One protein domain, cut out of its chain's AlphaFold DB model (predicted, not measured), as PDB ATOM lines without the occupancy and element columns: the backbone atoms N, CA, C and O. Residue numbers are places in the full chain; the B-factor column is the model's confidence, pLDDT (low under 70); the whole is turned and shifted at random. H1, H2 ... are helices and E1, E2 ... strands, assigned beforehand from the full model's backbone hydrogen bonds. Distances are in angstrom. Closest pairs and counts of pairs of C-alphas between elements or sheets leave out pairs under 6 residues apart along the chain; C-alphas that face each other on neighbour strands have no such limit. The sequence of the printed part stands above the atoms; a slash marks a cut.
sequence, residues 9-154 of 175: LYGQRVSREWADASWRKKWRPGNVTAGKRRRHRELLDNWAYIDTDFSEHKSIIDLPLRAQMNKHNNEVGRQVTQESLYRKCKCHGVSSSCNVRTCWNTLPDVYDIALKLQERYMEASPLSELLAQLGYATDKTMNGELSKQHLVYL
ATOM      1  N   LEU A   9     148.823 246.797 195.987       90.75
ATOM      2  CA  LEU A   9     150.078 246.040 196.087       90.75
ATOM      3  C   LEU A   9     150.815 245.952 194.746       90.75
ATOM      4  O   LEU A   9     152.040 246.091 194.699       90.75
ATOM      5  N   TYR A  10     150.080 245.759 193.648       92.38
ATOM      6  CA  TYR A  10     150.659 245.817 192.308       92.38
ATOM      7  C   TYR A  10     151.183 247.223 191.990       92.38
ATOM      8  O   TYR A  10     152.331 247.364 191.571       92.38
ATOM      9  N   GLY A  11     150.394 248.266 192.274       93.12
ATOM     10  CA  GLY A  11     150.817 249.659 192.088       93.12
ATOM     11  C   GLY A  11     152.087 250.007 192.875       93.12
ATOM     12  O   GLY A  11     153.015 250.603 192.332       93.12
ATOM     13  N   GLN A  12     152.193 249.557 194.128       90.56
ATOM     14  CA  GLN A  12     153.401 249.728 194.935       90.56
ATOM     15  C   GLN A  12     154.612 248.988 194.352       90.56
ATOM     16  O   GLN A  12     155.723 249.510 194.416       90.56
ATOM     17  N   ARG A  13     154.426 247.784 193.792       89.12
ATOM     18  CA  ARG A  13     155.507 247.046 193.121       89.12
ATOM     19  C   ARG A  13     156.049 247.847 191.941       89.12
ATOM     20  O   ARG A  13     157.250 248.073 191.869       89.12
ATOM     21  N   VAL A  14     155.165 248.345 191.076       89.06
ATOM     22  CA  VAL A  14     155.551 249.201 189.942       89.06
ATOM     23  C   VAL A  14     156.227 250.486 190.431       89.06
ATOM     24  O   VAL A  14     157.270 250.869 189.910       89.06
ATOM     25  N   SER A  15     155.704 251.119 191.484       91.38
ATOM     26  CA  SER A  15     156.325 252.299 192.099       91.38
ATOM     27  C   SER A  15     157.762 252.023 192.563       91.38
ATOM     28  O   SER A  15     158.652 252.820 192.277       91.38
ATOM     29  N   ARG A  16     158.024 250.881 193.216       87.88
ATOM     30  CA  ARG A  16     159.378 250.465 193.633       87.88
ATOM     31  C   ARG A  16     160.301 250.161 192.451       87.88
ATOM     32  O   ARG A  16     161.510 250.363 192.550       87.88
ATOM     33  N   GLU A  17     159.762 249.682 191.333       82.38
ATOM     34  CA  GLU A  17     160.552 249.474 190.115       82.38
ATOM     35  C   GLU A  17     161.032 250.790 189.511       82.38
ATOM     36  O   GLU A  17     162.187 250.874 189.111       82.38
ATOM     37  N   TRP A  18     160.194 251.826 189.496       86.38
ATOM     38  CA  TRP A  18     160.517 253.089 188.827       86.38
ATOM     39  C   TRP A  18     161.161 254.128 189.749       86.38
ATOM     40  O   TRP A  18     162.223 254.663 189.432       86.38
ATOM     41  N   ALA A  19     160.554 254.407 190.905       88.75
ATOM     42  CA  ALA A  19     161.009 255.469 191.807       88.75
ATOM     43  C   ALA A  19     162.342 255.126 192.488       88.75
ATOM     44  O   ALA A  19     163.166 256.010 192.738       88.75
ATOM     45  N   ASP A  20     162.585 253.834 192.737       84.81
ATOM     46  CA  ASP A  20     163.782 253.366 193.437       84.81
ATOM     47  C   ASP A  20     164.867 252.847 192.465       84.81
ATOM     48  O   ASP A  20     165.949 252.443 192.900       84.81
ATOM     49  N   ALA A  21     164.621 252.897 191.144       73.88
ATOM     50  CA  ALA A  21     165.522 252.399 190.095       73.88
ATOM     51  C   ALA A  21     166.915 253.036 190.138       73.88
ATOM     52  O   ALA A  21     167.928 252.360 189.959       73.88
ATOM     53  N   SER A  22     166.968 254.347 190.383       69.12
ATOM     54  CA  SER A  22     168.206 255.139 190.375       69.12
ATOM     55  C   SER A  22     169.205 254.714 191.457       69.12
ATOM     56  O   SER A  22     170.403 254.961 191.321       69.12
ATOM     57  N   TRP A  23     168.730 254.026 192.497       63.41
ATOM     58  CA  TRP A  23     169.535 253.534 193.616       63.41
ATOM     59  C   TRP A  23     169.895 252.052 193.480       63.41
ATOM     60  O   TRP A  23     170.625 251.517 194.318       63.41
ATOM     61  N   ARG A  24     169.412 251.376 192.426       63.03
ATOM     62  CA  ARG A  24     169.813 250.004 192.108       63.03
ATOM     63  C   ARG A  24     171.226 250.031 191.534       63.03
ATOM     64  O   ARG A  24     171.545 250.805 190.631       63.03
ATOM     65  N   LYS A  25     172.105 249.172 192.053       53.19
ATOM     66  CA  LYS A  25     173.437 248.962 191.474       53.19
ATOM     67  C   LYS A  25     173.214 248.488 190.032       53.19
ATOM     68  O   LYS A  25     172.607 247.439 189.832       53.19
ATOM     69  N   LYS A  26     173.672 249.246 189.024       48.94
ATOM     70  CA  LYS A  26     173.742 248.717 187.651       48.94
ATOM     71  C   LYS A  26     174.549 247.429 187.729       48.94
ATOM     72  O   LYS A  26     175.712 247.471 188.139       48.94
ATOM     73  N   TRP A  27     173.937 246.308 187.365       44.22
ATOM     74  CA  TRP A  27     174.666 245.065 187.204       44.22
ATOM     75  C   TRP A  27     175.792 245.320 186.199       44.22
ATOM     76  O   TRP A  27     175.549 245.658 185.040       44.22
ATOM     77  N   ARG A  28     177.039 245.259 186.669       45.91
ATOM     78  CA  ARG A  28     178.199 245.196 185.788       45.91
ATOM     79  C   ARG A  28     178.521 243.714 185.655       45.91
ATOM     80  O   ARG A  28     178.838 243.112 186.682       45.91
ATOM     81  N   PRO A  29     178.471 243.119 184.453       47.34
ATOM     82  CA  PRO A  29     179.064 241.808 184.262       47.34
ATOM     83  C   PRO A  29     180.557 241.926 184.582       47.34
ATOM     84  O   PRO A  29     181.327 242.424 183.763       47.34
ATOM     85  N   GLY A  30     180.981 241.498 185.772       54.41
ATOM     86  CA  GLY A  30     182.366 241.066 185.969       54.41
ATOM     87  C   GLY A  30     182.631 239.882 185.042       54.41
ATOM     88  O   GLY A  30     181.675 239.201 184.702       54.41
ATOM     89  N   ASN A  31     183.872 239.663 184.594       52.06
ATOM     90  CA  ASN A  31     184.278 238.680 183.571       52.06
ATOM     91  C   ASN A  31     183.463 237.364 183.567       52.06
ATOM     92  O   ASN A  31     183.857 236.357 184.150       52.06
ATOM     93  N   VAL A  32     182.314 237.371 182.883       55.25
ATOM     94  CA  VAL A  32     181.447 236.207 182.713       55.25
ATOM     95  C   VAL A  32     181.890 235.519 181.430       55.25
ATOM     96  O   VAL A  32     181.868 236.118 180.353       55.25
ATOM     97  N   THR A  33     182.297 234.255 181.535       56.50
ATOM     98  CA  THR A  33     182.686 233.437 180.382       56.50
ATOM     99  C   THR A  33     181.536 233.322 179.373       56.50
ATOM    100  O   THR A  33     180.357 233.271 179.736       56.50
ATOM    101  N   ALA A  34     181.876 233.283 178.080       52.25
ATOM    102  CA  ALA A  34     180.933 233.365 176.957       52.25
ATOM    103  C   ALA A  34     179.748 232.371 177.027       52.25
ATOM    104  O   ALA A  34     178.652 232.694 176.571       52.25
ATOM    105  N   GLY A  35     179.922 231.209 177.670       54.03
ATOM    106  CA  GLY A  35     178.863 230.207 177.852       54.03
ATOM    107  C   GLY A  35     177.724 230.634 178.790       54.03
ATOM    108  O   GLY A  35     176.574 230.262 178.567       54.03
ATOM    109  N   LYS A  36     177.999 231.469 179.804       50.78
ATOM    110  CA  LYS A  36     176.963 232.010 180.708       50.78
ATOM    111  C   LYS A  36     176.196 233.184 180.083       50.78
ATOM    112  O   LYS A  36     175.026 233.375 180.395       50.78
ATOM    113  N   ARG A  37     176.816 233.909 179.142       49.50
ATOM    114  CA  ARG A  37     176.180 234.992 178.361       49.50
ATOM    115  C   ARG A  37     175.013 234.499 177.505       49.50
ATOM    116  O   ARG A  37     174.013 235.196 177.383       49.50
ATOM    117  N   ARG A  38     175.131 233.301 176.924       50.09
ATOM    118  CA  ARG A  38     174.103 232.741 176.036       50.09
ATOM    119  C   ARG A  38     172.848 232.304 176.798       50.09
ATOM    120  O   ARG A  38     171.746 232.645 176.390       50.09
ATOM    121  N   ARG A  39     173.035 231.666 177.959       50.25
ATOM    122  CA  ARG A  39     171.947 231.249 178.860       50.25
ATOM    123  C   ARG A  39     171.181 232.447 179.447       50.25
ATOM    124  O   ARG A  39     169.986 232.355 179.680       50.25
ATOM    125  N   HIS A  40     171.867 233.575 179.655       50.50
ATOM    126  CA  HIS A  40     171.269 234.833 180.123       50.50
ATOM    127  C   HIS A  40     170.447 235.537 179.031       50.50
ATOM    128  O   HIS A  40     169.370 236.047 179.308       50.50
ATOM    129  N   ARG A  41     170.898 235.490 177.767       50.44
ATOM    130  CA  ARG A  41     170.145 236.041 176.627       50.44
ATOM    131  C   ARG A  41     168.869 235.244 176.323       50.44
ATOM    132  O   ARG A  41     167.834 235.857 176.118       50.44
ATOM    133  N   GLU A  42     168.918 233.912 176.379       48.81
ATOM    134  CA  GLU A  42     167.729 233.050 176.199       48.81
ATOM    135  C   GLU A  42     166.672 233.241 177.319       48.81
ATOM    136  O   GLU A  42     165.496 232.961 177.107       48.81
ATOM    137  N   LEU A  43     167.057 233.766 178.493       50.06
ATOM    138  CA  LEU A  43     166.133 234.138 179.578       50.06
ATOM    139  C   LEU A  43     165.498 235.530 179.408       50.06
ATOM    140  O   LEU A  43     164.438 235.771 179.975       50.06
ATOM    141  N   LEU A  44     166.121 236.433 178.641       51.28
ATOM    142  CA  LEU A  44     165.640 237.805 178.411       51.28
ATOM    143  C   LEU A  44     164.548 237.894 177.330       51.28
ATOM    144  O   LEU A  44     163.774 238.848 177.337       51.28
ATOM    145  N   ASP A  45     164.472 236.908 176.433       47.91
ATOM    146  CA  ASP A  45     163.469 236.859 175.356       47.91
ATOM    147  C   ASP A  45     162.109 236.302 175.822       47.91
ATOM    148  O   ASP A  45     161.094 236.476 175.150       47.91
ATOM    149  N   ASN A  46     162.057 235.692 177.011       43.31
ATOM    150  CA  ASN A  46     160.812 235.385 177.710       43.31
ATOM    151  C   ASN A  46     160.535 236.525 178.691       43.31
ATOM    152  O   ASN A  46     161.433 236.914 179.428       43.31
ATOM    153  N   TRP A  47     159.316 237.069 178.727       47.50
ATOM    154  CA  TRP A  47     158.901 238.202 179.574       47.50
ATOM    155  C   TRP A  47     158.927 237.933 181.100       47.50
ATOM    156  O   TRP A  47     157.960 238.181 181.814       47.50
ATOM    157  N   ALA A  48     160.062 237.487 181.627       42.97
ATOM    158  CA  ALA A  48     160.407 237.400 183.037       42.97
ATOM    159  C   ALA A  48     161.228 238.631 183.480       42.97
ATOM    160  O   ALA A  48     162.085 238.539 184.354       42.97
ATOM    161  N   TYR A  49     160.959 239.812 182.904       45.44
ATOM    162  CA  TYR A  49     161.560 241.097 183.312       45.44
ATOM    163  C   TYR A  49     160.987 241.618 184.646       45.44
ATOM    164  O   TYR A  49     160.873 242.815 184.887       45.44
ATOM    165  N   ILE A  50     160.572 240.717 185.527       50.00
ATOM    166  CA  ILE A  50     160.202 241.041 186.892       50.00
ATOM    167  C   ILE A  50     160.801 239.913 187.735       50.00
ATOM    168  O   ILE A  50     160.331 238.781 187.681       50.00
ATOM    169  N   ASP A  51     161.835 240.261 188.504       51.12
ATOM    170  CA  ASP A  51     162.134 239.692 189.831       51.12
ATOM    171  C   ASP A  51     163.335 238.752 190.087       51.12
ATOM    172  O   ASP A  51     163.434 238.271 191.210       51.12
ATOM    173  N   THR A  52     164.299 238.498 189.186       46.50
ATOM    174  CA  THR A  52     165.387 237.537 189.551       46.50
ATOM    175  C   THR A  52     166.836 238.025 189.535       46.50
ATOM    176  O   THR A  52     167.666 237.379 190.166       46.50
ATOM    177  N   ASP A  53     167.174 239.169 188.927       44.12
ATOM    178  CA  ASP A  53     168.592 239.582 188.790       44.12
ATOM    179  C   ASP A  53     169.050 240.741 189.695       44.12
ATOM    180  O   ASP A  53     170.230 241.092 189.711       44.12
ATOM    181  N   PHE A  54     168.163 241.316 190.510       50.88
ATOM    182  CA  PHE A  54     168.497 242.436 191.408       50.88
ATOM    183  C   PHE A  54     168.579 242.011 192.885       50.88
ATOM    184  O   PHE A  54     168.183 242.738 193.795       50.88
ATOM    185  N   SER A  55     169.141 240.824 193.121       44.62
ATOM    186  CA  SER A  55     169.274 240.187 194.441       44.62
ATOM    187  C   SER A  55     170.474 240.672 195.282       44.62
ATOM    188  O   SER A  55     170.891 239.986 196.211       44.62
ATOM    189  N   GLU A  56     171.025 241.861 195.026       47.00
ATOM    190  CA  GLU A  56     171.851 242.562 196.022       47.00
ATOM    191  C   GLU A  56     171.124 243.836 196.451       47.00
ATOM    192  O   GLU A  56     171.373 244.934 195.949       47.00
ATOM    193  N   HIS A  57     170.191 243.694 197.394       52.69
ATOM    194  CA  HIS A  57     169.693 244.847 198.132       52.69
ATOM    195  C   HIS A  57     170.847 245.358 198.995       52.69
ATOM    196  O   HIS A  57     171.152 244.770 200.030       52.69
ATOM    197  N   LYS A  58     171.508 246.445 198.573       50.72
ATOM    198  CA  LYS A  58     172.417 247.177 199.464       50.72
ATOM    199  C   LYS A  58     171.649 247.468 200.756       50.72
ATOM    200  O   LYS A  58     170.493 247.911 200.671       50.72
ATOM    201  N   SER A  59     172.261 247.219 201.918       61.03
ATOM    202  CA  SER A  59     171.667 247.669 203.178       61.03
ATOM    203  C   SER A  59     171.348 249.154 203.027       61.03
ATOM    204  O   SER A  59     172.128 249.890 202.416       61.03
ATOM    205  N   ILE A  60     170.189 249.600 203.522       63.91
ATOM    206  CA  ILE A  60     169.799 251.019 203.441       63.91
ATOM    207  C   ILE A  60     170.939 251.893 203.978       63.91
ATOM    208  O   ILE A  60     171.268 252.905 203.370       63.91
ATOM    209  N   ILE A  61     171.620 251.421 205.022       65.31
ATOM    210  CA  ILE A  61     172.750 252.074 205.687       65.31
ATOM    211  C   ILE A  61     173.929 252.337 204.733       65.31
ATOM    212  O   ILE A  61     174.612 253.348 204.864       65.31
ATOM    213  N   ASP A  62     174.141 251.487 203.728       69.56
ATOM    214  CA  ASP A  62     175.274 251.625 202.809       69.56
ATOM    215  C   ASP A  62     174.993 252.599 201.653       69.56
ATOM    216  O   ASP A  62     175.874 252.873 200.827       69.56
ATOM    217  N   LEU A  63     173.757 253.074 201.494       73.75
ATOM    218  CA  LEU A  63     173.406 254.036 200.450       73.75
ATOM    219  C   LEU A  63     173.892 255.447 200.836       73.75
ATOM    220  O   LEU A  63     173.959 255.770 202.018       73.75
ATOM    221  N   PRO A  64     174.191 256.340 199.873       83.19
ATOM    222  CA  PRO A  64     174.411 257.753 200.186       83.19
ATOM    223  C   PRO A  64     173.218 258.339 200.957       83.19
ATOM    224  O   PRO A  64     172.077 257.999 200.649       83.19
ATOM    225  N   LEU A  65     173.447 259.269 201.890       84.94
ATOM    226  CA  LEU A  65     172.387 259.824 202.755       84.94
ATOM    227  C   LEU A  65     171.152 260.323 201.982       84.94
ATOM    228  O   LEU A  65     170.018 260.103 202.397       84.94
ATOM    229  N   ARG A  66     171.347 260.936 200.806       86.62
ATOM    230  CA  ARG A  66     170.234 261.389 199.949       86.62
ATOM    231  C   ARG A  66     169.415 260.235 199.381       86.62
ATOM    232  O   ARG A  66     168.201 260.346 199.278       86.62
ATOM    233  N   ALA A  67     170.069 259.132 199.035       84.62
ATOM    234  CA  ALA A  67     169.396 257.927 198.573       84.62
ATOM    235  C   ALA A  67     168.623 257.246 199.714       84.62
ATOM    236  O   ALA A  67     167.518 256.766 199.480       84.62
ATOM    237  N   GLN A  68     169.159 257.260 200.943       83.94
ATOM    238  CA  GLN A  68     168.450 256.778 202.137       83.94
ATOM    239  C   GLN A  68     167.165 257.576 202.380       83.94
ATOM    240  O   GLN A  68     166.089 256.988 202.436       83.94
ATOM    241  N   MET A  69     167.275 258.909 202.421       88.31
ATOM    242  CA  MET A  69     166.139 259.829 202.558       88.31
ATOM    243  C   MET A  69     165.083 259.598 201.470       88.31
ATOM    244  O   MET A  69     163.907 259.430 201.771       88.31
ATOM    245  N   ASN A  70     165.494 259.552 200.198       90.56
ATOM    246  CA  ASN A  70     164.563 259.373 199.084       90.56
ATOM    247  C   ASN A  70     163.855 258.016 199.146       90.56
ATOM    248  O   ASN A  70     162.642 257.956 198.983       90.56
ATOM    249  N   LYS A  71     164.592 256.931 199.417       87.38
ATOM    250  CA  LYS A  71     164.012 255.590 199.555       87.38
ATOM    251  C   LYS A  71     163.006 255.530 200.707       87.38
ATOM    252  O   LYS A  71     161.957 254.912 200.554       87.38
ATOM    253  N   HIS A  72     163.317 256.183 201.828       88.62
ATOM    254  CA  HIS A  72     162.414 256.315 202.970       88.62
ATOM    255  C   HIS A  72     161.130 257.052 202.588       88.62
ATOM    256  O   HIS A  72     160.047 256.485 202.686       88.62
ATOM    257  N   ASN A  73     161.250 258.270 202.060       93.62
ATOM    258  CA  ASN A  73     160.101 259.105 201.694       93.62
ATOM    259  C   ASN A  73     159.228 258.459 200.603       93.62
ATOM    260  O   ASN A  73     158.002 258.553 200.655       93.62
ATOM    261  N   ASN A  74     159.838 257.748 199.649       93.81
ATOM    262  CA  ASN A  74     159.105 256.968 198.651       93.81
ATOM    263  C   ASN A  74     158.265 255.858 199.304       93.81
ATOM    264  O   ASN A  74     157.140 255.594 198.875       93.81
ATOM    265  N   GLU A  75     158.797 255.200 200.335       91.19
ATOM    266  CA  GLU A  75     158.074 254.164 201.067       91.19
ATOM    267  C   GLU A  75     156.946 254.745 201.925       91.19
ATOM    268  O   GLU A  75     155.852 254.184 201.903       91.19
ATOM    269  N   VAL A  76     157.161 255.894 202.575       93.88
ATOM    270  CA  VAL A  76     156.102 256.642 203.279       93.88
ATOM    271  C   VAL A  76     154.936 256.922 202.323       93.88
ATOM    272  O   VAL A  76     153.790 256.607 202.631       93.88
ATOM    273  N   GLY A  77     155.209 257.417 201.108       95.31
ATOM    274  CA  GLY A  77     154.168 257.672 200.103       95.31
ATOM    275  C   GLY A  77     153.374 256.423 199.697       95.31
ATOM    276  O   GLY A  77     152.144 256.460 199.571       95.31
ATOM    277  N   ARG A  78     154.060 255.283 199.546       94.81
ATOM    278  CA  ARG A  78     153.417 253.990 199.265       94.81
ATOM    279  C   ARG A  78     152.547 253.511 200.427       94.81
ATOM    280  O   ARG A  78     151.472 252.963 200.169       94.81
ATOM    281  N   GLN A  79     152.985 253.725 201.665       93.31
ATOM    282  CA  GLN A  79     152.232 253.370 202.870       93.31
ATOM    283  C   GLN A  79     150.991 254.240 203.028       93.31
ATOM    284  O   GLN A  79     149.898 253.689 203.105       93.31
ATOM    285  N   VAL A  80     151.119 255.567 202.922       94.94
ATOM    286  CA  VAL A  80     149.971 256.491 202.991       94.94
ATOM    287  C   VAL A  80     148.914 256.139 201.941       94.94
ATOM    288  O   VAL A  80     147.717 256.156 202.230       94.94
ATOM    289  N   THR A  81     149.330 255.744 200.735       95.38
ATOM    290  CA  THR A  81     148.409 255.273 199.686       95.38
ATOM    291  C   THR A  81     147.670 253.997 200.105       95.38
ATOM    292  O   THR A  81     146.457 253.898 199.944       95.38
ATOM    293  N   GLN A  82     148.382 253.017 200.666       94.81
ATOM    294  CA  GLN A  82     147.795 251.750 201.112       94.81
ATOM    295  C   GLN A  82     146.858 251.919 202.308       94.81
ATOM    296  O   GLN A  82     145.770 251.347 202.308       94.81
ATOM    297  N   GLU A  83     147.251 252.722 203.290       93.94
ATOM    298  CA  GLU A  83     146.450 253.062 204.471       93.94
ATOM    299  C   GLU A  83     145.211 253.890 204.116       93.94
ATOM    300  O   GLU A  83     144.236 253.917 204.862       93.94
ATOM    301  N   SER A  84     145.219 254.553 202.957       96.06
ATOM    302  CA  SER A  84     144.083 255.341 202.481       96.06
ATOM    303  C   SER A  84     142.968 254.515 201.848       96.06
ATOM    304  O   SER A  84     141.898 255.067 201.601       96.06
ATOM    305  N   LEU A  85     143.173 253.216 201.610       96.56
ATOM    306  CA  LEU A  85     142.120 252.343 201.103       96.56
ATOM    307  C   LEU A  85     140.895 252.369 202.014       96.56
ATOM    308  O   LEU A  85     140.981 252.135 203.218       96.56
ATOM    309  N   TYR A  86     139.727 252.552 201.408       96.88
ATOM    310  CA  TYR A  86     138.463 252.526 202.126       96.88
ATOM    311  C   TYR A  86     137.465 251.584 201.459       96.88
ATOM    312  O   TYR A  86     137.565 251.221 200.283       96.88
ATOM    313  N   ARG A  87     136.481 251.145 202.245       96.56
ATOM    314  CA  ARG A  87     135.415 250.260 201.779       96.56
ATOM    315  C   ARG A  87     134.347 251.077 201.066       96.56
ATOM    316  O   ARG A  87     133.610 251.820 201.711       96.56
ATOM    317  N   LYS A  88     134.169 250.849 199.769       96.06
ATOM    318  CA  LYS A  88     133.015 251.354 199.021       96.06
ATOM    319  C   LYS A  88     131.988 250.243 198.853       96.06
ATOM    320  O   LYS A  88     132.341 249.099 198.574       96.06
ATOM    321  N   CYS A  89     130.713 250.572 199.035       95.69
ATOM    322  CA  CYS A  89     129.606 249.636 198.872       95.69
ATOM    323  C   CYS A  89     128.562 250.200 197.907       95.69
ATOM    324  O   CYS A  89     128.278 251.395 197.929       95.69
ATOM    325  N   LYS A  90     127.946 249.324 197.108       94.81
ATOM    326  CA  LYS A  90     126.772 249.629 196.285       94.81
ATOM    327  C   LYS A  90     125.605 248.734 196.691       94.81
ATOM    328  O   LYS A  90     125.765 247.519 196.832       94.81
ATOM    329  N   CYS A  91     124.448 249.349 196.907       95.94
ATOM    330  CA  CYS A  91     123.212 248.679 197.302       95.94
ATOM    331  C   CYS A  91     122.387 248.296 196.073       95.94
ATOM    332  O   CYS A  91     122.309 249.061 195.112       95.94
ATOM    333  N   HIS A  92     121.797 247.101 196.100       94.19
ATOM    334  CA  HIS A  92     121.062 246.530 194.968       94.19
ATOM    335  C   HIS A  92     119.784 245.791 195.395       94.19
ATOM    336  O   HIS A  92     119.292 244.944 194.655       94.19
ATOM    337  N   GLY A  93     119.258 246.060 196.593       95.06
ATOM    338  CA  GLY A  93     117.965 245.527 197.020       95.06
ATOM    339  C   GLY A  93     116.795 246.184 196.280       95.06
ATOM    340  O   GLY A  93     116.961 247.194 195.591       95.06
ATOM    341  N   VAL A  94     115.593 245.621 196.443       96.69
ATOM    342  CA  VAL A  94     114.345 246.174 195.882       96.69
ATOM    343  C   VAL A  94     114.204 247.638 196.305       96.69
ATOM    344  O   VAL A  94     114.507 247.978 197.453       96.69
ATOM    345  N   SER A  95     113.810 248.501 195.364       94.62
ATOM    346  CA  SER A  95     113.727 249.959 195.553       94.62
ATOM    347  C   SER A  95     115.028 250.592 196.074       94.62
ATOM    348  O   SER A  95     114.997 251.499 196.900       94.62
ATOM    349  N   SER A  96     116.186 250.084 195.630       91.25
ATOM    350  CA  SER A  96     117.525 250.532 196.053       91.25
ATOM    351  C   SER A  96     117.827 250.350 197.547       91.25
ATOM    352  O   SER A  96     118.739 250.983 198.080       91.25
ATOM    353  N   SER A  97     117.123 249.443 198.229       94.69
ATOM    354  CA  SER A  97     117.429 249.090 199.618       94.69
ATOM    355  C   SER A  97     118.819 248.447 199.768       94.69
ATOM    356  O   SER A  97     119.342 247.784 198.868       94.69
ATOM    357  N   CYS A  98     119.438 248.618 200.939       95.56
ATOM    358  CA  CYS A  98     120.790 248.127 201.236       95.56
ATOM    359  C   CYS A  98     120.842 246.748 201.914       95.56
ATOM    360  O   CYS A  98     121.925 246.316 202.314       95.56
ATOM    361  N   ASN A  99     119.708 246.043 202.004       94.56
ATOM    362  CA  ASN A  99     119.629 244.683 202.556       94.56
ATOM    363  C   ASN A  99     120.531 243.703 201.790       94.56
ATOM    364  O   ASN A  99     121.095 242.778 202.369       94.56
ATOM    365  N   VAL A 100     120.718 243.949 200.489       94.31
ATOM    366  CA  VAL A 100     121.728 243.295 199.658       94.31
ATOM    367  C   VAL A 100     122.660 244.368 199.109       94.31
ATOM    368  O   VAL A 100     122.233 245.303 198.427       94.31
ATOM    369  N   ARG A 101     123.955 244.230 199.398       95.12
ATOM    370  CA  ARG A 101     124.996 245.144 198.923       95.12
ATOM    371  C   ARG A 101     126.266 244.405 198.535       95.12
ATOM    372  O   ARG A 101     126.606 243.370 199.107       95.12
ATOM    373  N   THR A 102     126.986 244.992 197.593       95.62
ATOM    374  CA  THR A 102     128.308 244.548 197.158       95.62
ATOM    375  C   THR A 102     129.333 245.584 197.590       95.62
ATOM    376  O   THR A 102     129.116 246.770 197.366       95.62
ATOM    377  N   CYS A 103     130.431 245.152 198.213       96.81
ATOM    378  CA  CYS A 103     131.484 246.042 198.697       96.81
ATOM    379  C   CYS A 103     132.868 245.589 198.231       96.81
ATOM    380  O   CYS A 103     133.172 244.393 198.299       96.81
ATOM    381  N   TRP A 104     133.697 246.563 197.865       97.44
ATOM    382  CA  TRP A 104     135.093 246.420 197.454       97.44
ATOM    383  C   TRP A 104     135.950 247.504 198.127       97.44
ATOM    384  O   TRP A 104     135.419 248.486 198.653       97.44
ATOM    385  N   ASN A 105     137.266 247.307 198.156       96.94
ATOM    386  CA  ASN A 105     138.193 248.332 198.639       96.94
ATOM    387  C   ASN A 105     138.630 249.198 197.461       96.94
ATOM    388  O   ASN A 105     138.957 248.666 196.401       96.94
ATOM    389  N   THR A 106     138.641 250.511 197.641       97.31
ATOM    390  CA  THR A 106     139.053 251.455 196.602       97.31
ATOM    391  C   THR A 106     139.858 252.595 197.211       97.31
ATOM    392  O   THR A 106     139.762 252.850 198.416       97.31
ATOM    393  N   LEU A 107     140.695 253.230 196.401       97.81
ATOM    394  CA  LEU A 107     141.428 254.427 196.779       97.81
ATOM    395  C   LEU A 107     140.499 255.654 196.774       97.81
ATOM    396  O   LEU A 107     139.559 255.714 195.976       97.81
ATOM    397  N   PRO A 108     140.738 256.623 197.672       97.69
ATOM    398  CA  PRO A 108     140.065 257.912 197.636       97.69
ATOM    399  C   PRO A 108     140.618 258.766 196.490       97.69
ATOM    400  O   PRO A 108     141.478 258.320 195.722       97.69
ATOM    401  N   ASP A 109     140.126 259.999 196.374       97.88
ATOM    402  CA  ASP A 109     140.718 260.952 195.443       97.88
ATOM    403  C   ASP A 109     142.186 261.213 195.815       97.88
ATOM    404  O   ASP A 109     142.580 261.160 196.985       97.88
ATOM    405  N   VAL A 110     143.016 261.498 194.812       96.94
ATOM    406  CA  VAL A 110     144.434 261.798 195.037       96.94
ATOM    407  C   VAL A 110     144.618 263.019 195.944       96.94
ATOM    408  O   VAL A 110     145.602 263.080 196.678       96.94
ATOM    409  N   TYR A 111     143.662 263.950 195.948       98.00
ATOM    410  CA  TYR A 111     143.642 265.097 196.847       98.00
ATOM    411  C   TYR A 111     143.628 264.679 198.323       98.00
ATOM    412  O   TYR A 111     144.422 265.190 199.109       98.00
ATOM    413  N   ASP A 112     142.812 263.690 198.698       97.88
ATOM    414  CA  ASP A 112     142.739 263.205 200.083       97.88
ATOM    415  C   ASP A 112     144.054 262.536 200.512       97.88
ATOM    416  O   ASP A 112     144.502 262.667 201.651       97.88
ATOM    417  N   ILE A 113     144.712 261.838 199.582       97.50
ATOM    418  CA  ILE A 113     146.044 261.256 199.804       97.50
ATOM    419  C   ILE A 113     147.087 262.370 199.965       97.50
ATOM    420  O   ILE A 113     147.960 262.280 200.830       97.50
ATOM    421  N   ALA A 114     146.994 263.432 199.161       97.38
ATOM    422  CA  ALA A 114     147.896 264.576 199.224       97.38
ATOM    423  C   ALA A 114     147.768 265.343 200.548       97.38
ATOM    424  O   ALA A 114     148.791 265.725 201.111       97.38
ATOM    425  N   LEU A 115     146.554 265.507 201.084       97.50
ATOM    426  CA  LEU A 115     146.337 266.107 202.406       97.50
ATOM    427  C   LEU A 115     147.013 265.297 203.517       97.50
ATOM    428  O   LEU A 115     147.745 265.857 204.327       97.50
ATOM    429  N   LYS A 116     146.875 263.967 203.501       95.50
ATOM    430  CA  LYS A 116     147.592 263.106 204.456       95.50
ATOM    431  C   LYS A 116     149.107 263.243 204.325       95.50
ATOM    432  O   LYS A 116     149.818 263.281 205.323       95.50
ATOM    433  N   LEU A 117     149.630 263.333 203.100       96.06
ATOM    434  CA  LEU A 117     151.060 263.577 202.882       96.06
ATOM    435  C   LEU A 117     151.497 264.967 203.355       96.06
ATOM    436  O   LEU A 117     152.622 265.107 203.830       96.06
ATOM    437  N   GLN A 118     150.629 265.975 203.256       96.38
ATOM    438  CA  GLN A 118     150.879 267.310 203.790       96.38
ATOM    439  C   GLN A 118     150.993 267.282 205.319       96.38
ATOM    440  O   GLN A 118     151.910 267.895 205.855       96.38
ATOM    441  N   GLU A 119     150.136 266.534 206.016       94.69
ATOM    442  CA  GLU A 119     150.256 266.323 207.468       94.69
ATOM    443  C   GLU A 119     151.620 265.705 207.814       94.69
ATOM    444  O   GLU A 119     152.372 266.266 208.613       94.69
ATOM    445  N   ARG A 120     152.023 264.634 207.108       93.12
ATOM    446  CA  ARG A 120     153.353 264.012 207.293       93.12
ATOM    447  C   ARG A 120     154.516 264.945 206.949       93.12
ATOM    448  O   ARG A 120     155.620 264.747 207.448       93.12
ATOM    449  N   TYR A 121     154.296 265.916 206.065       94.88
ATOM    450  CA  TYR A 121     155.280 266.937 205.715       94.88
ATOM    451  C   TYR A 121     155.440 267.975 206.831       94.88
ATOM    452  O   TYR A 121     156.570 268.358 207.130       94.88
ATOM    453  N   MET A 122     154.348 268.401 207.472       93.50
ATOM    454  CA  MET A 122     154.409 269.349 208.593       93.50
ATOM    455  C   MET A 122     155.108 268.755 209.823       93.50
ATOM    456  O   MET A 122     155.725 269.488 210.591       93.50
ATOM    457  N   GLU A 123     155.051 267.433 209.978       91.25
ATOM    458  CA  GLU A 123     155.693 266.677 211.061       91.25
ATOM    459  C   GLU A 123     157.057 266.081 210.658       91.25
ATOM    460  O   GLU A 123     157.615 265.249 211.374       91.25
ATOM    461  N   ALA A 124     157.599 266.463 209.497       92.94
ATOM    462  CA  ALA A 124     158.829 265.874 208.983       92.94
ATOM    463  C   ALA A 124     160.042 266.176 209.881       92.94
ATOM    464  O   ALA A 124     160.209 267.293 210.375       92.94
ATOM    465  N   SER A 125     160.943 265.199 210.022       91.31
ATOM    466  CA  SER A 125     162.115 265.293 210.903       91.31
ATOM    467  C   SER A 125     163.453 265.114 210.164       91.31
ATOM    468  O   SER A 125     163.502 264.600 209.037       91.31
ATOM    469  N   PRO A 126     164.583 265.556 210.745       91.81
ATOM    470  CA  PRO A 126     165.895 265.321 210.156       91.81
ATOM    471  C   PRO A 126     166.204 263.823 210.037       91.81
ATOM    472  O   PRO A 126     166.022 263.059 210.984       91.81
ATOM    473  N   LEU A 127     166.797 263.395 208.916       87.19
ATOM    474  CA  LEU A 127     167.211 261.999 208.717       87.19
ATOM    475  C   LEU A 127     168.149 261.503 209.832       87.19
ATOM    476  O   LEU A 127     168.135 260.323 210.171       87.19
ATOM    477  N   SER A 128     168.966 262.385 210.410       85.88
ATOM    478  CA  SER A 128     169.853 262.041 211.527       85.88
ATOM    479  C   SER A 128     169.097 261.520 212.749       85.88
ATOM    480  O   SER A 128     169.610 260.641 213.433       85.88
ATOM    481  N   GLU A 129     167.889 262.025 213.008       84.56
ATOM    482  CA  GLU A 129     167.043 261.556 214.106       84.56
ATOM    483  C   GLU A 129     166.545 260.135 213.837       84.56
ATOM    484  O   GLU A 129     166.682 259.258 214.688       84.56
ATOM    485  N   LEU A 130     166.077 259.877 212.612       78.19
ATOM    486  CA  LEU A 130     165.702 258.535 212.178       78.19
ATOM    487  C   LEU A 130     166.877 257.551 212.311       78.19
ATOM    488  O   LEU A 130     166.715 256.441 212.816       78.19
ATOM    489  N   LEU A 131     168.073 257.945 211.867       78.06
ATOM    490  CA  LEU A 131     169.268 257.104 211.962       78.06
ATOM    491  C   LEU A 131     169.684 256.854 213.416       78.06
ATOM    492  O   LEU A 131     170.078 255.736 213.747       78.06
ATOM    493  N   ALA A 132     169.560 257.856 214.289       76.25
ATOM    494  CA  ALA A 132     169.812 257.704 215.719       76.25
ATOM    495  C   ALA A 132     168.827 256.716 216.363       76.25
ATOM    496  O   ALA A 132     169.250 255.837 217.112       76.25
ATOM    497  N   GLN A 133     167.538 256.798 216.015       70.00
ATOM    498  CA  GLN A 133     166.515 255.851 216.470       70.00
ATOM    499  C   GLN A 133     166.804 254.423 215.991       70.00
ATOM    500  O   GLN A 133     166.745 253.494 216.790       70.00
ATOM    501  N   LEU A 134     167.182 254.236 214.720       68.06
ATOM    502  CA  LEU A 134     167.567 252.924 214.183       68.06
ATOM    503  C   LEU A 134     168.820 252.351 214.866       68.06
ATOM    504  O   LEU A 134     168.910 251.139 215.047       68.06
ATOM    505  N   GLY A 135     169.767 253.205 215.264       63.34
ATOM    506  CA  GLY A 135     170.951 252.812 216.033       63.34
ATOM    507  C   GLY A 135     170.650 252.446 217.493       63.34
ATOM    508  O   GLY A 135     171.314 251.571 218.042       63.34
ATOM    509  N   TYR A 136     169.637 253.068 218.104       55.16
ATOM    510  CA  TYR A 136     169.162 252.765 219.464       55.16
ATOM    511  C   TYR A 136     168.160 251.600 219.522       55.16
ATOM    512  O   TYR A 136     167.984 250.984 220.572       55.16
ATOM    513  N   ALA A 137     167.500 251.273 218.408       54.94
ATOM    514  CA  ALA A 137     166.516 250.200 218.278       54.94
ATOM    515  C   ALA A 137     167.149 248.794 218.220       54.94
ATOM    516  O   ALA A 137     166.809 247.975 217.366       54.94
ATOM    517  N   THR A 138     168.062 248.486 219.144       52.47
ATOM    518  CA  THR A 138     168.543 247.113 219.367       52.47
ATOM    519  C   THR A 138     167.471 246.220 219.998       52.47
ATOM    520  O   THR A 138     167.619 244.999 219.983       52.47
ATOM    521  N   ASP A 139     166.385 246.807 220.515       43.22
ATOM    522  CA  ASP A 139     165.258 246.083 221.095       43.22
ATOM    523  C   ASP A 139     164.074 246.017 220.113       43.22
ATOM    524  O   ASP A 139     163.492 247.023 219.703       43.22
ATOM    525  N   LYS A 140     163.761 244.797 219.667       46.81
ATOM    526  CA  LYS A 140     162.953 244.488 218.471       46.81
ATOM    527  C   LYS A 140     161.447 244.737 218.617       46.81
ATOM    528  O   LYS A 140     160.688 244.306 217.751       46.81
ATOM    529  N   THR A 141     160.987 245.378 219.686       41.22
ATOM    530  CA  THR A 141     159.566 245.337 220.058       41.22
ATOM    531  C   THR A 141     158.811 246.652 219.888       41.22
ATOM    532  O   THR A 141     157.598 246.576 219.738       41.22
ATOM    533  N   MET A 142     159.456 247.828 219.822       44.78
ATOM    534  CA  MET A 142     158.721 249.114 219.796       44.78
ATOM    535  C   MET A 142     159.342 250.253 218.952       44.78
ATOM    536  O   MET A 142     159.040 251.409 219.202       44.78
ATOM    537  N   ASN A 143     160.174 249.981 217.934       43.03
ATOM    538  CA  ASN A 143     160.845 251.058 217.162       43.03
ATOM    539  C   ASN A 143     160.757 250.955 215.621       43.03
ATOM    540  O   ASN A 143     161.511 251.608 214.904       43.03
ATOM    541  N   GLY A 144     159.833 250.159 215.073       45.41
ATOM    542  CA  GLY A 144     159.694 249.973 213.616       45.41
ATOM    543  C   GLY A 144     158.528 250.711 212.952       45.41
ATOM    544  O   GLY A 144     158.449 250.728 211.721       45.41
ATOM    545  N   GLU A 145     157.616 251.273 213.744       43.06
ATOM    546  CA  GLU A 145     156.299 251.714 213.268       43.06
ATOM    547  C   GLU A 145     156.191 253.243 213.171       43.06
ATOM    548  O   GLU A 145     155.703 253.750 212.167       43.06
ATOM    549  N   LEU A 146     156.775 253.984 214.124       44.59
ATOM    550  CA  LEU A 146     156.823 255.457 214.103       44.59
ATOM    551  C   LEU A 146     157.778 256.018 213.036       44.59
ATOM    552  O   LEU A 146     157.517 257.063 212.447       44.59
ATOM    553  N   SER A 147     158.863 255.296 212.748       55.16
ATOM    554  CA  SER A 147     159.854 255.684 211.740       55.16
ATOM    555  C   SER A 147     159.254 255.723 210.333       55.16
ATOM    556  O   SER A 147     159.557 256.626 209.559       55.16
ATOM    557  N   LYS A 148     158.393 254.760 209.990       60.53
ATOM    558  CA  LYS A 148     157.910 254.569 208.615       60.53
ATOM    559  C   LYS A 148     156.772 255.509 208.216       60.53
ATOM    560  O   LYS A 148     156.452 255.572 207.035       60.53
ATOM    561  N   GLN A 149     156.189 256.232 209.171       66.31
ATOM    562  CA  GLN A 149     155.008 257.065 208.936       66.31
ATOM    563  C   GLN A 149     155.324 258.538 208.653       66.31
ATOM    564  O   GLN A 149     154.486 259.226 208.073       66.31
ATOM    565  N   HIS A 150     156.513 259.028 209.016       81.06
ATOM    566  CA  HIS A 150     156.886 260.434 208.836       81.06
ATOM    567  C   HIS A 150     157.918 260.613 207.723       81.06
ATOM    568  O   HIS A 150     158.796 259.768 207.508       81.06
ATOM    569  N   LEU A 151     157.799 261.730 207.004       93.50
ATOM    570  CA  LEU A 151     158.782 262.141 206.010       93.50
ATOM    571  C   LEU A 151     160.061 262.614 206.707       93.50
ATOM    572  O   LEU A 151     160.024 263.141 207.816       93.50
ATOM    573  N   VAL A 152     161.200 262.448 206.035       93.12
ATOM    574  CA  VAL A 152     162.502 262.885 206.552       93.12
ATOM    575  C   VAL A 152     163.244 263.780 205.570       93.12
ATOM    576  O   VAL A 152     163.086 263.659 204.351       93.12
ATOM    577  N   TYR A 153     164.092 264.666 206.093       94.75
ATOM    578  CA  TYR A 153     164.893 265.597 205.292       94.75
ATOM    579  C   TYR A 153     166.369 265.633 205.707       94.75
ATOM    580  O   TYR A 153     166.746 265.268 206.816       94.75
ATOM    581  N   LEU A 154     167.242 266.067 204.791       93.31
ATOM    582  CA  LEU A 154     168.688 266.181 205.043       93.31
ATOM    583  C   LEU A 154     169.149 267.578 205.448       93.31
ATOM    584  O   LEU A 154     170.180 267.720 206.100       93.31
TER     585      LEU A 154
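AT A GLANCE: This is residues 9 to 154 of the 175 residues of the protein "Protein Wnt" of Onchocerca ochengi (UniProt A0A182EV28). A drawn-out model: the long helix H3 lies in its middle, with H1 packed on it nearly antiparallel and H4 packed on it at a steep angle near the end that leads into E1. The E1-E2 hairpin makes one far end of the long axis, and a wide loop with H2 on it makes the other, sticking out with residues 30 to 36, of which 34 to 36 belong to H2, and residues 38 to 49, of which 38 to 44 belong to H2; H5 lies nearly crosswise near the opposite end of H3 from H4, and residues 135 to 142, of which 135 to 136 belong to H5, stick out. The printed part has 146 residues with five named helices and two named strands in the order H1, H2, H3, E1, E2, H4, H5, and the sheet E1 - E2 is antiparallel. The class is mostly helix, and the whole is only just loose, close to extended, with a radius of gyration of the C-alphas of 21.6 A and spans of 72 by 44 by 29 A.

IN THESE COORDINATES: Find C-alpha 9 at (150.078, 246.040, 196.087); from there H1 runs through residues 9 to 19, 15.1 A long. Go on to H2, residues 34 to 44, 16.0 A long. H3, residues 65 to 83, begins at C-alpha 65 at (172.387, 259.824, 202.755) and is 26.9 A long. Then come E1, residues 86 to 91, 16.5 A, and E2, residues 101 to 106, 15.6 A. H4, residues 110 to 122, is 18.4 A long, and H5, residues 127 to 136, is 14.3 A long and ends at C-alpha 136 at (169.162, 252.765, 219.464).

HOW THE PARTS SIT: Look first at Gln 12 and Arg 78, whose C-alphas are the closest of H1 and H3 at 6.1 A; the two helices touch, H3 with residues 74 to 82 alone, at a shallow tilt of 22 degrees, opposite ways. H3 and H4 touch through residues 77 to 81 and 113 to 117 alone, closest at the C-alphas of Thr 81 and Ile 113, 6.4 A, at a steep tilt of 47 degrees, opposite ways. H3 and H5 are close but not clearly touching, with the C-alphas of Met 69 and Leu 127 closest at 6.6 A, and about perpendicular at 84 degrees. H2 touches no helix. In the hairpin E1 and E2, antiparallel at 154 degrees, find N 88 and O 104, 2.9 A, and N 90 and O 102, 2.8 A, within hydrogen-bond range. Residues 125 to 126 pair with residues 152 to 153, parallel. In H1, H3, H4 and H5 every O i to N i+4 pair is within hydrogen-bond range; in H2, 5 of 7 are.

THE WHOLE: The two C-alphas farthest apart are those of Thr 33 and Ser 95, 72.5 A. The printed part has no cut. The links H1 to H2 and H2 to H3 are long, with 14 and 20 residues. The mean pLDDT of the printed part is 76.1, and residues 22 to 62 and 134 to 149 are under 70.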